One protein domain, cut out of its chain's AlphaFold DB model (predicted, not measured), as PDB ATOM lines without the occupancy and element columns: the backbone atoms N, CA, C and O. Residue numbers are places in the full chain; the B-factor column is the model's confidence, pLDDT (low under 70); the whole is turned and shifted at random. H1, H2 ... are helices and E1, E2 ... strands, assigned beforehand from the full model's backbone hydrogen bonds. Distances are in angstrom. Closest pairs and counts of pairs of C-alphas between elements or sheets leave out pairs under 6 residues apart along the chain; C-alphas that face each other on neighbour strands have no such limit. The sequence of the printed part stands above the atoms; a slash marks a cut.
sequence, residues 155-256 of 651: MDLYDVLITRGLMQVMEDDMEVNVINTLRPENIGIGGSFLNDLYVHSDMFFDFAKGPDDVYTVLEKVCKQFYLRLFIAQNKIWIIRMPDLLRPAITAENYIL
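What this domain is: This is residues 155 to 256 of the 651 residues of an uncharacterized protein of Chitinophaga eiseniae (UniProt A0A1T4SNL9). What is the main picture? A strongly twisted sheet of four strands, E3 E4 E1 E5, makes a wall, with H3 packed by its edge strand E3 and H1 close to H3; H4 is at one end of the long axis, and E2, H2 and the turn at residues 205 to 211 are towards the other. What is it built of? The 102 printed residues, with four named helices and five named strands in the order H1 E1 E2 H2 H3 E3 E4 H4 E5, are of mixed class, and the sheet is mixed. How large is it? It is compact, with a radius of gyration of the C-alphas of 13.9 A and spans of 47 by 34 by 21 A.

How they stand to each other: How is the sheet joined? E3, residues 227 to 232, and E4, residues 235 to 240, form an antiparallel hairpin, with N 230 and O 237 3.0 A apart. E4 is parallel to E1, residues 175 to 179, with N 238 and O 177 at 2.8 A. E1 is antiparallel to edge strand E5, residues 251 to 255, with N 176 and O 254 at 2.7 A. Where are the helices? H3, residues 214 to 225, is on the sheet at a height of 6.9 A, over none of its strands, but only just, with 2 of its C-alphas falling on E3; its closest C-alphas to E3 are those of Cys 222 and Arg 228, 6.3 A. H1, residues 157 to 163, is close to H3 but not clearly touching, at Leu 161 and Leu 218, 6.4 A between C-alphas. H4, residues 241 to 245, only grazes the sheet with residues 241 to 244. What of the rest? E2, residues 198 to 200, pairs with no named strand, but residues 155 to 156 pair with its 198 to 199; H2, residues 201 to 204, is not on the sheet. In H3 every O i to N i+4 pair is within hydrogen-bond range, in H1 2 of 3, in H4 0 of 1 with 2 of 2 O i to N i+3 pairs, and H2 is too short for an O i to N i+4 pair.

Where its parts are: Where does the first element begin? H1 begins at C-alpha 157, (-20.902, -102.494, -14.016). How long are the longer elements? H3 spans 16.8 A, E4 16.1 A and E3 15.5 A. Where does the last one end? E5 ends at C-alpha 255, (-23.590, -111.754, -25.461).

The domain as a whole: How far does it reach? The two C-alphas farthest apart, of Ala 208 and Pro 247, are 47.2 A apart, and the printed part has no cut. Which links are long? H1 to E1 and E1 to E2 are long, with 11 and 18 residues. Where is confidence low? The mean pLDDT of the printed part is 70.5; 46 residues are under 70, among them 179 to 193 and 240 to 252.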
ATOM      1  N   MET A 155     -14.288-100.069 -11.781       60.12
ATOM      2  CA  MET A 155     -14.787-100.983 -12.795       60.12
ATOM      3  C   MET A 155     -16.196-100.561 -13.158       60.12
ATOM      4  O   MET A 155     -17.005-100.268 -12.275       60.12
ATOM      5  N   ASP A 156     -16.483-100.504 -14.450       68.81
ATOM      6  CA  ASP A 156     -17.857-100.351 -14.897       68.81
ATOM      7  C   ASP A 156     -18.685-101.584 -14.490       68.81
ATOM      8  O   ASP A 156     -18.166-102.676 -14.225       68.81
ATOM      9  N   LEU A 157     -19.999-101.405 -14.373       76.00
ATOM     10  CA  LEU A 157     -20.902-102.494 -14.016       76.00
ATOM     11  C   LEU A 157     -20.902-103.620 -15.057       76.00
ATOM     12  O   LEU A 157     -21.248-104.746 -14.704       76.00
ATOM     13  N   TYR A 158     -20.523-103.344 -16.307       82.25
ATOM     14  CA  TYR A 158     -20.345-104.365 -17.333       82.25
ATOM     15  C   TYR A 158     -19.217-105.336 -16.950       82.25
ATOM     16  O   TYR A 158     -19.455-106.543 -16.880       82.25
ATOM     17  N   ASP A 159     -18.033-104.832 -16.609       79.88
ATOM     18  CA  ASP A 159     -16.890-105.636 -16.172       79.88
ATOM     19  C   ASP A 159     -17.237-106.406 -14.889       79.88
ATOM     20  O   ASP A 159     -16.963-107.598 -14.783       79.88
ATOM     21  N   VAL A 160     -17.936-105.774 -13.936       81.62
ATOM     22  CA  VAL A 160     -18.311-106.421 -12.665       81.62
ATOM     23  C   VAL A 160     -19.360-107.521 -12.831       81.62
ATOM     24  O   VAL A 160     -19.164-108.622 -12.314       81.62
ATOM     25  N   LEU A 161     -20.485-107.229 -13.495       86.31
ATOM     26  CA  LEU A 161     -21.621-108.151 -13.598       86.31
ATOM     27  C   LEU A 161     -21.416-109.191 -14.695       86.31
ATOM     28  O   LEU A 161     -21.722-110.362 -14.487       86.31
ATOM     29  N   ILE A 162     -20.928-108.771 -15.861       86.94
ATOM     30  CA  ILE A 162     -20.863-109.616 -17.052       86.94
ATOM     31  C   ILE A 162     -19.515-110.329 -17.096       86.94
ATOM     32  O   ILE A 162     -19.467-111.546 -16.926       86.94
ATOM     33  N   THR A 163     -18.422-109.584 -17.270       82.69
ATOM     34  CA  THR A 163     -17.100-110.160 -17.567       82.69
ATOM     35  C   THR A 163     -16.489-110.905 -16.385       82.69
ATOM     36  O   THR A 163     -16.010-112.023 -16.542       82.69
ATOM     37  N   ARG A 164     -16.524-110.322 -15.185       84.88
ATOM     38  CA  ARG A 164     -15.969-110.924 -13.961       84.88
ATOM     39  C   ARG A 164     -17.026-111.599 -13.101       84.88
ATOM     40  O   ARG A 164     -16.687-112.237 -12.113       84.88
ATOM     41  N   GLY A 165     -18.304-111.456 -13.434       88.56
ATOM     42  CA  GLY A 165     -19.406-112.101 -12.728       88.56
ATOM     43  C   GLY A 165     -19.895-113.326 -13.489       88.56
ATOM     44  O   GLY A 165     -19.472-114.451 -13.231       88.56
ATOM     45  N   LEU A 166     -20.800-113.090 -14.435       89.31
ATOM     46  CA  LEU A 166     -21.531-114.130 -15.152       89.31
ATOM     47  C   LEU A 166     -20.636-115.015 -16.028       89.31
ATOM     48  O   LEU A 166     -20.831-116.224 -16.003       89.31
ATOM     49  N   MET A 167     -19.626-114.481 -16.724       87.25
ATOM     50  CA  MET A 167     -18.744-115.302 -17.581       87.25
ATOM     51  C   MET A 167     -17.936-116.359 -16.812       87.25
ATOM     52  O   MET A 167     -17.456-117.314 -17.408       87.25
ATOM     53  N   GLN A 168     -17.782-116.234 -15.490       85.88
ATOM     54  CA  GLN A 168     -17.103-117.267 -14.697       85.88
ATOM     55  C   GLN A 168     -17.976-118.511 -14.455       85.88
ATOM     56  O   GLN A 168     -17.474-119.593 -14.134       85.88
ATOM     57  N   VAL A 169     -19.297-118.353 -14.555       87.25
ATOM     58  CA  VAL A 169     -20.288-119.362 -14.149       87.25
ATOM     59  C   VAL A 169     -21.249-119.759 -15.273       87.25
ATOM     60  O   VAL A 169     -21.923-120.777 -15.145       87.25
ATOM     61  N   MET A 170     -21.283-119.000 -16.369       87.62
ATOM     62  CA  MET A 170     -22.159-119.192 -17.529       87.62
ATOM     63  C   MET A 170     -21.375-119.540 -18.793       87.62
ATOM     64  O   MET A 170     -20.178-119.281 -18.872       87.62
ATOM     65  N   GLU A 171     -22.083-120.067 -19.791       82.75
ATOM     66  CA  GLU A 171     -21.539-120.376 -21.116       82.75
ATOM     67  C   GLU A 171     -21.298-119.116 -21.968       82.75
ATOM     68  O   GLU A 171     -22.065-118.149 -21.918       82.75
ATOM     69  N   ASP A 172     -20.258-119.169 -22.804       75.62
ATOM     70  CA  ASP A 172     -19.719-118.069 -23.625       75.62
ATOM     71  C   ASP A 172     -20.615-117.622 -24.804       75.62
ATOM     72  O   ASP A 172     -20.170-116.903 -25.692       75.62
ATOM     73  N   ASP A 173     -21.880-118.026 -24.850       78.75
ATOM     74  CA  ASP A 173     -22.838-117.681 -25.908       78.75
ATOM     75  C   ASP A 173     -24.212-117.250 -25.370       78.75
ATOM     76  O   ASP A 173     -25.129-116.972 -26.146       78.75
ATOM     77  N   MET A 174     -24.377-117.176 -24.044       80.19
ATOM     78  CA  MET A 174     -25.638-116.732 -23.462       80.19
ATOM     79  C   MET A 174     -25.864-115.241 -23.721       80.19
ATOM     80  O   MET A 174     -24.984-114.403 -23.510       80.19
ATOM     81  N   GLU A 175     -27.084-114.896 -24.127       78.81
ATOM     82  CA  GLU A 175     -27.512-113.502 -24.220       78.81
ATOM     83  C   GLU A 175     -27.868-112.959 -22.832       78.81
ATOM     84  O   GLU A 175     -28.608-113.594 -22.078       78.81
ATOM     85  N   VAL A 176     -27.397-111.756 -22.516       80.44
ATOM     86  CA  VAL A 176     -27.761-111.000 -21.318       80.44
ATOM     87  C   VAL A 176     -28.609-109.801 -21.719       80.44
ATOM     88  O   VAL A 176     -28.141-108.884 -22.388       80.44
ATOM     89  N   ASN A 177     -29.856-109.785 -21.266       77.69
ATOM     90  CA  ASN A 177     -30.791-108.688 -21.445       77.69
ATOM     91  C   ASN A 177     -30.862-107.847 -20.173       77.69
ATOM     92  O   ASN A 177     -31.199-108.353 -19.102       77.69
ATOM     93  N   VAL A 178     -30.603-106.550 -20.295       74.50
ATOM     94  CA  VAL A 178     -30.671-105.593 -19.194       74.50
ATOM     95  C   VAL A 178     -31.813-104.621 -19.423       74.50
ATOM     96  O   VAL A 178     -31.786-103.805 -20.341       74.50
ATOM     97  N   ILE A 179     -32.812-104.680 -18.550       69.56
ATOM     98  CA  ILE A 179     -33.913-103.724 -18.501       69.56
ATOM     99  C   ILE A 179     -33.654-102.789 -17.330       69.56
ATOM    100  O   ILE A 179     -33.867-103.142 -16.166       69.56
ATOM    101  N   ASN A 180     -33.175-101.590 -17.648       66.94
ATOM    102  CA  ASN A 180     -32.963-100.550 -16.660       66.94
ATOM    103  C   ASN A 180     -33.091 -99.152 -17.270       66.94
ATOM    104  O   ASN A 180     -32.436 -98.789 -18.248       66.94
ATOM    105  N   THR A 181     -33.911 -98.341 -16.633       63.47
ATOM    106  CA  THR A 181     -34.231 -96.969 -16.999       63.47
ATOM    107  C   THR A 181     -33.605 -95.947 -16.062       63.47
ATOM    108  O   THR A 181     -33.786 -94.745 -16.268       63.47
ATOM    109  N   LEU A 182     -32.866 -96.392 -15.040       62.16
ATOM    110  CA  LEU A 182     -31.990 -95.511 -14.285       62.16
ATOM    111  C   LEU A 182     -31.011 -94.861 -15.263       62.16
ATOM    112  O   LEU A 182     -30.294 -95.523 -16.020       62.16
ATOM    113  N   ARG A 183     -31.022 -93.535 -15.248       57.75
ATOM    114  CA  ARG A 183     -30.089 -92.681 -15.966       57.75
ATOM    115  C   ARG A 183     -29.566 -91.677 -14.941       57.75
ATOM    116  O   ARG A 183     -30.251 -90.697 -14.666       57.75
ATOM    117  N   PRO A 184     -28.424 -91.965 -14.289       53.28
ATOM    118  CA  PRO A 184     -27.708 -90.967 -13.511       53.28
ATOM    119  C   PRO A 184     -27.530 -89.699 -14.348       53.28
ATOM    120  O   PRO A 184     -27.219 -89.791 -15.533       53.28
ATOM    121  N   GLU A 185     -27.701 -88.528 -13.735       41.88
ATOM    122  CA  GLU A 185     -27.688 -87.222 -14.425       41.88
ATOM    123  C   GLU A 185     -26.409 -86.959 -15.240       41.88
ATOM    124  O   GLU A 185     -26.421 -86.164 -16.175       41.88
ATOM    125  N   ASN A 186     -25.320 -87.659 -14.910       41.81
ATOM    126  CA  ASN A 186     -24.015 -87.533 -15.556       41.81
ATOM    127  C   ASN A 186     -23.752 -88.569 -16.665       41.81
ATOM    128  O   ASN A 186     -22.691 -88.517 -17.282       41.81
ATOM    129  N   ILE A 187     -24.674 -89.504 -16.936       52.31
ATOM    130  CA  ILE A 187     -24.562 -90.373 -18.114       52.31
ATOM    131  C   ILE A 187     -24.978 -89.546 -19.334       52.31
ATOM    132  O   ILE A 187     -26.117 -89.089 -19.435       52.31
ATOM    133  N   GLY A 188     -24.040 -89.332 -20.260       42.50
ATOM    134  CA  GLY A 188     -24.286 -88.578 -21.487       42.50
ATOM    135  C   GLY A 188     -25.424 -89.164 -22.334       42.50
ATOM    136  O   GLY A 188     -25.817 -90.323 -22.196       42.50
ATOM    137  N   ILE A 189     -25.965 -88.363 -23.256       43.91
ATOM    138  CA  ILE A 189     -27.005 -88.818 -24.191       43.91
ATOM    139  C   ILE A 189     -26.464 -89.999 -25.012       43.91
ATOM    140  O   ILE A 189     -25.561 -89.823 -25.826       43.91
ATOM    141  N   GLY A 190     -27.061 -91.180 -24.832       49.28
ATOM    142  CA  GLY A 190     -26.645 -92.420 -25.497       49.28
ATOM    143  C   GLY A 190     -25.758 -93.340 -24.655       49.28
ATOM    144  O   GLY A 190     -25.368 -94.386 -25.162       49.28
ATOM    145  N   GLY A 191     -25.473 -92.981 -23.402       52.69
ATOM    146  CA  GLY A 191     -24.757 -93.850 -22.477       52.69
ATOM    147  C   GLY A 191     -25.581 -95.050 -21.983       52.69
ATOM    148  O   GLY A 191     -26.819 -95.026 -21.973       52.69
ATOM    149  N   SER A 192     -24.871 -96.103 -21.590       64.94
ATOM    150  CA  SER A 192     -25.378 -97.391 -21.119       64.94
ATOM    151  C   SER A 192     -25.253 -97.495 -19.603       64.94
ATOM    152  O   SER A 192     -24.237 -97.127 -19.016       64.94
ATOM    153  N   PHE A 193     -26.279 -98.062 -18.960       69.94
ATOM    154  CA  PHE A 193     -26.262 -98.278 -17.512       69.94
ATOM    155  C   PHE A 193     -25.076 -99.142 -17.064       69.94
ATOM    156  O   PHE A 193     -24.504 -98.879 -16.011       69.94
ATOM    157  N   LEU A 194     -24.711-100.161 -17.849       72.31
ATOM    158  CA  LEU A 194     -23.618-101.049 -17.476       72.31
ATOM    159  C   LEU A 194     -22.237-100.436 -17.722       72.31
ATOM    160  O   LEU A 194     -21.339-100.658 -16.923       72.31
ATOM    161  N   ASN A 195     -22.064 -99.676 -18.803       67.75
ATOM    162  CA  ASN A 195     -20.739 -99.198 -19.217       67.75
ATOM    163  C   ASN A 195     -20.352 -97.850 -18.591       67.75
ATOM    164  O   ASN A 195     -19.169 -97.575 -18.429       67.75
ATOM    165  N   ASP A 196     -21.332 -97.019 -18.228       59.41
ATOM    166  CA  ASP A 196     -21.082 -95.650 -17.750       59.41
ATOM    167  C   ASP A 196     -21.306 -95.484 -16.238       59.41
ATOM    168  O   ASP A 196     -21.222 -94.374 -15.702       59.41
ATOM    169  N   LEU A 197     -21.604 -96.576 -15.529       62.44
ATOM    170  CA  LEU A 197     -21.699 -96.594 -14.076       62.44
ATOM    171  C   LEU A 197     -20.581 -97.445 -13.493       62.44
ATOM    172  O   LEU A 197     -20.448 -98.617 -13.830       62.44
ATOM    173  N   TYR A 198     -19.825 -96.851 -12.577       62.72
ATOM    174  CA  TYR A 198     -18.634 -97.462 -12.011       62.72
ATOM    175  C   TYR A 198     -18.817 -97.788 -10.535       62.72
ATOM    176  O   TYR A 198     -19.411 -97.019  -9.772       62.72
ATOM    177  N   VAL A 199     -18.248 -98.913 -10.130       61.47
ATOM    178  CA  VAL A 199     -18.082 -99.317  -8.739       61.47
ATOM    179  C   VAL A 199     -16.614 -99.621  -8.479       61.47
ATOM    180  O   VAL A 199     -15.872-100.020  -9.375       61.47
ATOM    181  N   HIS A 200     -16.174 -99.396  -7.250       62.97
ATOM    182  CA  HIS A 200     -14.797 -99.679  -6.881       62.97
ATOM    183  C   HIS A 200     -14.664-101.152  -6.466       62.97
ATOM    184  O   HIS A 200     -15.448-101.652  -5.658       62.97
ATOM    185  N   SER A 201     -13.679-101.859  -7.018       64.06
ATOM    186  CA  SER A 201     -13.511-103.313  -6.850       64.06
ATOM    187  C   SER A 201     -13.239-103.766  -5.406       64.06
ATOM    188  O   SER A 201     -13.579-104.888  -5.030       64.06
ATOM    189  N   ASP A 202     -12.683-102.893  -4.561       62.16
ATOM    190  CA  ASP A 202     -12.413-103.159  -3.137       62.16
ATOM    191  C   ASP A 202     -13.678-103.461  -2.303       62.16
ATOM    192  O   ASP A 202     -13.586-103.923  -1.164       62.16
ATOM    193  N   MET A 203     -14.871-103.176  -2.832       68.06
ATOM    194  CA  MET A 203     -16.138-103.478  -2.166       68.06
ATOM    195  C   MET A 203     -16.491-104.975  -2.208       68.06
ATOM    196  O   MET A 203     -17.357-105.434  -1.452       68.06
ATOM    197  N   PHE A 204     -15.806-105.716  -3.081       72.38
ATOM    198  CA  PHE A 204     -15.940-107.157  -3.292       72.38
ATOM    199  C   PHE A 204     -14.750-107.938  -2.721       72.38
ATOM    200  O   PHE A 204     -14.583-109.121  -3.013       72.38
ATOM    201  N   PHE A 205     -13.901-107.278  -1.928       71.38
ATOM    202  CA  PHE A 205     -12.695-107.872  -1.369       71.38
ATOM    203  C   PHE A 205     -12.566-107.568   0.127       71.38
ATOM    204  O   PHE A 205     -12.463-106.413   0.544       71.38
ATOM    205  N   ASP A 206     -12.520-108.612   0.959       70.44
ATOM    206  CA  ASP A 206     -12.135-108.484   2.364       70.44
ATOM    207  C   ASP A 206     -10.647-108.804   2.510       70.44
ATOM    208  O   ASP A 206     -10.231-109.953   2.395       70.44
ATOM    209  N   PHE A 207      -9.845-107.808   2.880       61.78
ATOM    210  CA  PHE A 207      -8.405-107.960   3.129       61.78
ATOM    211  C   PHE A 207      -8.011-109.062   4.129       61.78
ATOM    212  O   PHE A 207      -6.846-109.437   4.182       61.78
ATOM    213  N   ALA A 208      -8.941-109.572   4.945       60.03
ATOM    214  CA  ALA A 208      -8.689-110.704   5.836       60.03
ATOM    215  C   ALA A 208      -9.116-112.064   5.252       60.03
ATOM    216  O   ALA A 208      -8.595-113.091   5.682       60.03
ATOM    217  N   LYS A 209     -10.086-112.094   4.329       69.12
ATOM    218  CA  LYS A 209     -10.733-113.330   3.844       69.12
ATOM    219  C   LYS A 209     -10.531-113.584   2.343       69.12
ATOM    220  O   LYS A 209     -10.707-114.715   1.890       69.12
ATOM    221  N   GLY A 210     -10.090-112.580   1.590       72.25
ATOM    222  CA  GLY A 210      -9.966-112.594   0.135       72.25
ATOM    223  C   GLY A 210     -11.209-112.054  -0.587       72.25
ATOM    224  O   GLY A 210     -12.017-111.357   0.032       72.25
ATOM    225  N   PRO A 211     -11.357-112.362  -1.888       81.88
ATOM    226  CA  PRO A 211     -12.499-111.916  -2.677       81.88
ATOM    227  C   PRO A 211     -13.793-112.603  -2.228       81.88
ATOM    228  O   PRO A 211     -13.793-113.760  -1.786       81.88
ATOM    229  N   ASP A 212     -14.893-111.877  -2.369       85.44
ATOM    230  CA  ASP A 212     -16.240-112.404  -2.202       85.44
ATOM    231  C   ASP A 212     -16.568-113.431  -3.301       85.44
ATOM    232  O   ASP A 212     -15.948-113.466  -4.366       85.44
ATOM    233  N   ASP A 213     -17.556-114.289  -3.047       90.50
ATOM    234  CA  ASP A 213     -18.102-115.183  -4.074       90.50
ATOM    235  C   ASP A 213     -18.915-114.390  -5.106       90.50
ATOM    236  O   ASP A 213     -19.526-113.370  -4.766       90.50
ATOM    237  N   VAL A 214     -18.973-114.875  -6.350       91.06
ATOM    238  CA  VAL A 214     -19.718-114.248  -7.457       91.06
ATOM    239  C   VAL A 214     -21.160-113.959  -7.039       91.06
ATOM    240  O   VAL A 214     -21.656-112.865  -7.295       91.06
ATOM    241  N   TYR A 215     -21.809-114.874  -6.311       91.00
ATOM    242  CA  TYR A 215     -23.161-114.671  -5.776       91.00
ATOM    243  C   TYR A 215     -23.253-113.401  -4.932       91.00
ATOM    244  O   TYR A 215     -24.151-112.588  -5.124       91.00
ATOM    245  N   THR A 216     -22.309-113.212  -4.009       88.56
ATOM    246  CA  THR A 216     -22.305-112.076  -3.079       88.56
ATOM    247  C   THR A 216     -22.085-110.765  -3.830       88.56
ATOM    248  O   THR A 216     -22.723-109.761  -3.518       88.56
ATOM    249  N   VAL A 217     -21.216-110.770  -4.843       85.69
ATOM    250  CA  VAL A 217     -20.969-109.605  -5.702       85.69
ATOM    251  C   VAL A 217     -22.212-109.243  -6.513       85.69
ATOM    252  O   VAL A 217     -22.682-108.105  -6.432       85.69
ATOM    253  N   LEU A 218     -22.784-110.213  -7.235       89.88
ATOM    254  CA  LEU A 218     -24.007-110.026  -8.020       89.88
ATOM    255  C   LEU A 218     -25.160-109.552  -7.130       89.88
ATOM    256  O   LEU A 218     -25.869-108.613  -7.490       89.88
ATOM    257  N   GLU A 219     -25.319-110.142  -5.944       86.19
ATOM    258  CA  GLU A 219     -26.360-109.773  -4.993       86.19
ATOM    259  C   GLU A 219     -26.171-108.342  -4.474       86.19
ATOM    260  O   GLU A 219     -27.129-107.574  -4.481       86.19
ATOM    261  N   LYS A 220     -24.956-107.944  -4.070       79.00
ATOM    262  CA  LYS A 220     -24.659-106.573  -3.608       79.00
ATOM    263  C   LYS A 220     -25.014-105.529  -4.666       79.00
ATOM    264  O   LYS A 220     -25.695-104.553  -4.354       79.00
ATOM    265  N   VAL A 221     -24.580-105.744  -5.909       77.75
ATOM    266  CA  VAL A 221     -24.860-104.820  -7.017       77.75
ATOM    267  C   VAL A 221     -26.357-104.789  -7.313       77.75
ATOM    268  O   VAL A 221     -26.958-103.718  -7.382       77.75
ATOM    269  N   CYS A 222     -26.997-105.952  -7.426       78.56
ATOM    270  CA  CYS A 222     -28.418-106.010  -7.734       78.56
ATOM    271  C   CYS A 222     -29.288-105.416  -6.609       78.56
ATOM    272  O   CYS A 222     -30.231-104.687  -6.913       78.56
ATOM    273  N   LYS A 223     -28.934-105.615  -5.327       72.62
ATOM    274  CA  LYS A 223     -29.569-104.950  -4.168       72.62
ATOM    275  C   LYS A 223     -29.500-103.435  -4.301       72.62
ATOM    276  O   LYS A 223     -30.529-102.771  -4.207       72.62
ATOM    277  N   GLN A 224     -28.308-102.903  -4.565       67.31
ATOM    278  CA  GLN A 224     -28.068-101.462  -4.643       67.31
ATOM    279  C   GLN A 224     -28.924-100.778  -5.718       67.31
ATOM    280  O   GLN A 224     -29.375 -99.649  -5.530       67.31
ATOM    281  N   PHE A 225     -29.155-101.457  -6.843       65.00
ATOM    282  CA  PHE A 225     -29.885-100.898  -7.983       65.00
ATOM    283  C   PHE A 225     -31.323-101.415  -8.118       65.00
ATOM    284  O   PHE A 225     -32.000-101.063  -9.084       65.00
ATOM    285  N   TYR A 226     -31.819-102.197  -7.151       68.19
ATOM    286  CA  TYR A 226     -33.136-102.851  -7.192       68.19
ATOM    287  C   TYR A 226     -33.344-103.706  -8.452       68.19
ATOM    288  O   TYR A 226     -34.423-103.717  -9.058       68.19
ATOM    289  N   LEU A 227     -32.280-104.392  -8.858       70.44
ATOM    290  CA  LEU A 227     -32.269-105.321  -9.978       70.44
ATOM    291  C   LEU A 227     -32.612-106.726  -9.485       70.44
ATOM    292  O   LEU A 227     -32.307-107.101  -8.353       70.44
ATOM    293  N   ARG A 228     -33.210-107.516 -10.368       76.94
ATOM    294  CA  ARG A 228     -33.318-108.966 -10.251       76.94
ATOM    295  C   ARG A 228     -32.595-109.622 -11.404       76.94
ATOM    296  O   ARG A 228     -32.638-109.113 -12.522       76.94
ATOM    297  N   LEU A 229     -31.975-110.751 -11.112       83.69
ATOM    298  CA  LEU A 229     -31.204-111.543 -12.045       83.69
ATOM    299  C   LEU A 229     -31.805-112.947 -12.124       83.69
ATOM    300  O   LEU A 229     -31.971-113.606 -11.101       83.69
ATOM    301  N   PHE A 230     -32.155-113.403 -13.322       83.50
ATOM    302  CA  PHE A 230     -32.698-114.748 -13.533       83.50
ATOM    303  C   PHE A 230     -32.436-115.240 -14.953       83.50
ATOM    304  O   PHE A 230     -32.186-114.441 -15.853       83.50
ATOM    305  N   ILE A 231     -32.528-116.550 -15.172       76.38
ATOM    306  CA  ILE A 231     -32.464-117.142 -16.512       76.38
ATOM    307  C   ILE A 231     -33.882-117.443 -17.002       76.38
ATOM    308  O   ILE A 231     -34.738-117.886 -16.232       76.38
ATOM    309  N   ALA A 232     -34.158-117.179 -18.277       70.69
ATOM    310  CA  ALA A 232     -35.376-117.596 -18.963       70.69
ATOM    311  C   ALA A 232     -35.119-117.721 -20.470       70.69
ATOM    312  O   ALA A 232     -34.504-116.829 -21.054       70.69
ATOM    313  N   GLN A 233     -35.617-118.799 -21.090       71.06
ATOM    314  CA  GLN A 233     -35.459-119.074 -22.529       71.06
ATOM    315  C   GLN A 233     -33.988-119.043 -22.983       71.06
ATOM    316  O   GLN A 233     -33.651-118.425 -23.987       71.06
ATOM    317  N   ASN A 234     -33.098-119.647 -22.191       74.50
ATOM    318  CA  ASN A 234     -31.647-119.627 -22.397       74.50
ATOM    319  C   ASN A 234     -31.005-118.217 -22.428       74.50
ATOM    320  O   ASN A 234     -29.888-118.048 -22.912       74.50
ATOM    321  N   LYS A 235     -31.691-117.197 -21.901       77.88
ATOM    322  CA  LYS A 235     -31.172-115.829 -21.769       77.88
ATOM    323  C   LYS A 235     -31.107-115.423 -20.309       77.88
ATOM    324  O   LYS A 235     -31.970-115.795 -19.512       77.88
ATOM    325  N   ILE A 236     -30.101-114.635 -19.965       82.06
ATOM    326  CA  ILE A 236     -29.946-114.028 -18.649       82.06
ATOM    327  C   ILE A 236     -30.674-112.689 -18.670       82.06
ATOM    328  O   ILE A 236     -30.484-111.876 -19.569       82.06
ATOM    329  N   TRP A 237     -31.502-112.444 -17.670       79.81
ATOM    330  CA  TRP A 237     -32.271-111.220 -17.528       79.81
ATOM    331  C   TRP A 237     -31.823-110.483 -16.278       79.81
ATOM    332  O   TRP A 237     -31.857-111.047 -15.190       79.81
ATOM    333  N   ILE A 238     -31.437-109.218 -16.439       81.94
ATOM    334  CA  ILE A 238     -31.146-108.279 -15.357       81.94
ATOM    335  C   ILE A 238     -32.190-107.169 -15.439       81.94
ATOM    336  O   ILE A 238     -32.131-106.307 -16.314       81.94
ATOM    337  N   ILE A 239     -33.181-107.200 -14.556       71.38
ATOM    338  CA  ILE A 239     -34.356-106.330 -14.650       71.38
ATOM    339  C   ILE A 239     -34.488-105.494 -13.393       71.38
ATOM    340  O   ILE A 239     -34.544-106.023 -12.285       71.38
ATOM    341  N   ARG A 240     -34.628-104.183 -13.561       67.19
ATOM    342  CA  ARG A 240     -35.039-103.305 -12.475       67.19
ATOM    343  C   ARG A 240     -36.546-103.416 -12.258       67.19
ATOM    344  O   ARG A 240     -37.331-103.064 -13.135       67.19
ATOM    345  N   MET A 241     -36.967-103.854 -11.075       63.53
ATOM    346  CA  MET A 241     -38.388-104.135 -10.806       63.53
ATOM    347  C   MET A 241     -39.350-102.961 -11.072       63.53
ATOM    348  O   MET A 241     -40.401-103.198 -11.666       63.53
ATOM    349  N   PRO A 242     -39.030-101.698 -10.719       57.28
ATOM    350  CA  PRO A 242     -39.903-100.556 -11.004       57.28
ATOM    351  C   PRO A 242     -40.089-100.264 -12.495       57.28
ATOM    352  O   PRO A 242     -41.024 -99.561 -12.872       57.28
ATOM    353  N   ASP A 243     -39.205-100.770 -13.354       50.38
ATOM    354  CA  ASP A 243     -39.236-100.458 -14.780       50.38
ATOM    355  C   ASP A 243     -40.223-101.336 -15.541       50.38
ATOM    356  O   ASP A 243     -40.685-100.941 -16.607       50.38
ATOM    357  N   LEU A 244     -40.629-102.460 -14.944       50.62
ATOM    358  CA  LEU A 244     -41.708-103.313 -15.442       50.62
ATOM    359  C   LEU A 244     -43.074-102.615 -15.441       50.62
ATOM    360  O   LEU A 244     -43.975-103.034 -16.156       50.62
ATOM    361  N   LEU A 245     -43.233-101.545 -14.659       48.41
ATOM    362  CA  LEU A 245     -44.477-100.773 -14.580       48.41
ATOM    363  C   LEU A 245     -44.596 -99.715 -15.685       48.41
ATOM    364  O   LEU A 245     -45.568 -98.962 -15.721       48.41
ATOM    365  N   ARG A 246     -43.592 -99.597 -16.561       44.00
ATOM    366  CA  ARG A 246     -43.577 -98.570 -17.603       44.00
ATOM    367  C   ARG A 246     -44.300 -99.058 -18.859       44.00
ATOM    368  O   ARG A 246     -44.092-100.193 -19.274       44.00
ATOM    369  N   PRO A 247     -45.065 -98.181 -19.535       38.72
ATOM    370  CA  PRO A 247     -45.778 -98.531 -20.766       38.72
ATOM    371  C   PRO A 247     -44.840 -98.825 -21.946       38.72
ATOM    372  O   PRO A 247     -45.261 -99.397 -22.944       38.72
ATOM    373  N   ALA A 248     -43.572 -98.418 -21.850       46.81
ATOM    374  CA  ALA A 248     -42.533 -98.742 -22.812       46.81
ATOM    375  C   ALA A 248     -41.224 -99.027 -22.074       46.81
ATOM    376  O   ALA A 248     -40.829 -98.282 -21.169       46.81
ATOM    377  N   ILE A 249     -40.548-100.093 -22.493       53.12
ATOM    378  CA  ILE A 249     -39.303-100.570 -21.907       53.12
ATOM    379  C   ILE A 249     -38.271-100.707 -23.024       53.12
ATOM    380  O   ILE A 249     -38.580-101.145 -24.128       53.12
ATOM    381  N   THR A 250     -37.035-100.309 -22.745       55.97
ATOM    382  CA  THR A 250     -35.890-100.575 -23.617       55.97
ATOM    383  C   THR A 250     -34.987-101.572 -22.910       55.97
ATOM    384  O   THR A 250     -34.645-101.361 -21.747       55.97
ATOM    385  N   ALA A 251     -34.629-102.649 -23.606       60.50
ATOM    386  CA  ALA A 251     -33.659-103.625 -23.133       60.50
ATOM    387  C   ALA A 251     -32.323-103.411 -23.855       60.50
ATOM    388  O   ALA A 251     -32.283-103.297 -25.080       60.50
ATOM    389  N   GLU A 252     -31.236-103.348 -23.094       67.12
ATOM    390  CA  GLU A 252     -29.872-103.459 -23.611       67.12
ATOM    391  C   GLU A 252     -29.537-104.956 -23.728       67.12
ATOM    392  O   GLU A 252     -29.832-105.713 -22.807       67.12
ATOM    393  N   ASN A 253     -28.957-105.401 -24.843       71.50
ATOM    394  CA  ASN A 253     -28.609-106.809 -25.072       71.50
ATOM    395  C   ASN A 253     -27.088-106.961 -25.194       71.50
ATOM    396  O   ASN A 253     -26.435-106.170 -25.877       71.50
ATOM    397  N   TYR A 254     -26.549-107.977 -24.531       74.44
ATOM    398  CA  TYR A 254     -25.141-108.359 -24.537       74.44
ATOM    399  C   TYR A 254     -25.033-109.859 -24.813       74.44
ATOM    400  O   TYR A 254     -25.977-110.600 -24.563       74.44
ATOM    401  N   ILE A 255     -23.877-110.324 -25.280       72.81
ATOM    402  CA  ILE A 255     -23.590-111.754 -25.461       72.81
ATOM    403  C   ILE A 255     -22.326-112.060 -24.658       72.81
ATOM    404  O   ILE A 255     -21.355-111.301 -24.742       72.81
ATOM    405  N   LEU A 256     -22.343-113.124 -23.854       69.44
ATOM    406  CA  LEU A 256     -21.142-113.613 -23.166       69.44
ATOM    407  C   LEU A 256     -20.088-114.072 -24.192       69.44
ATOM    408  O   LEU A 256     -20.400-114.222 -25.367       69.44
TER     409      LEU A 256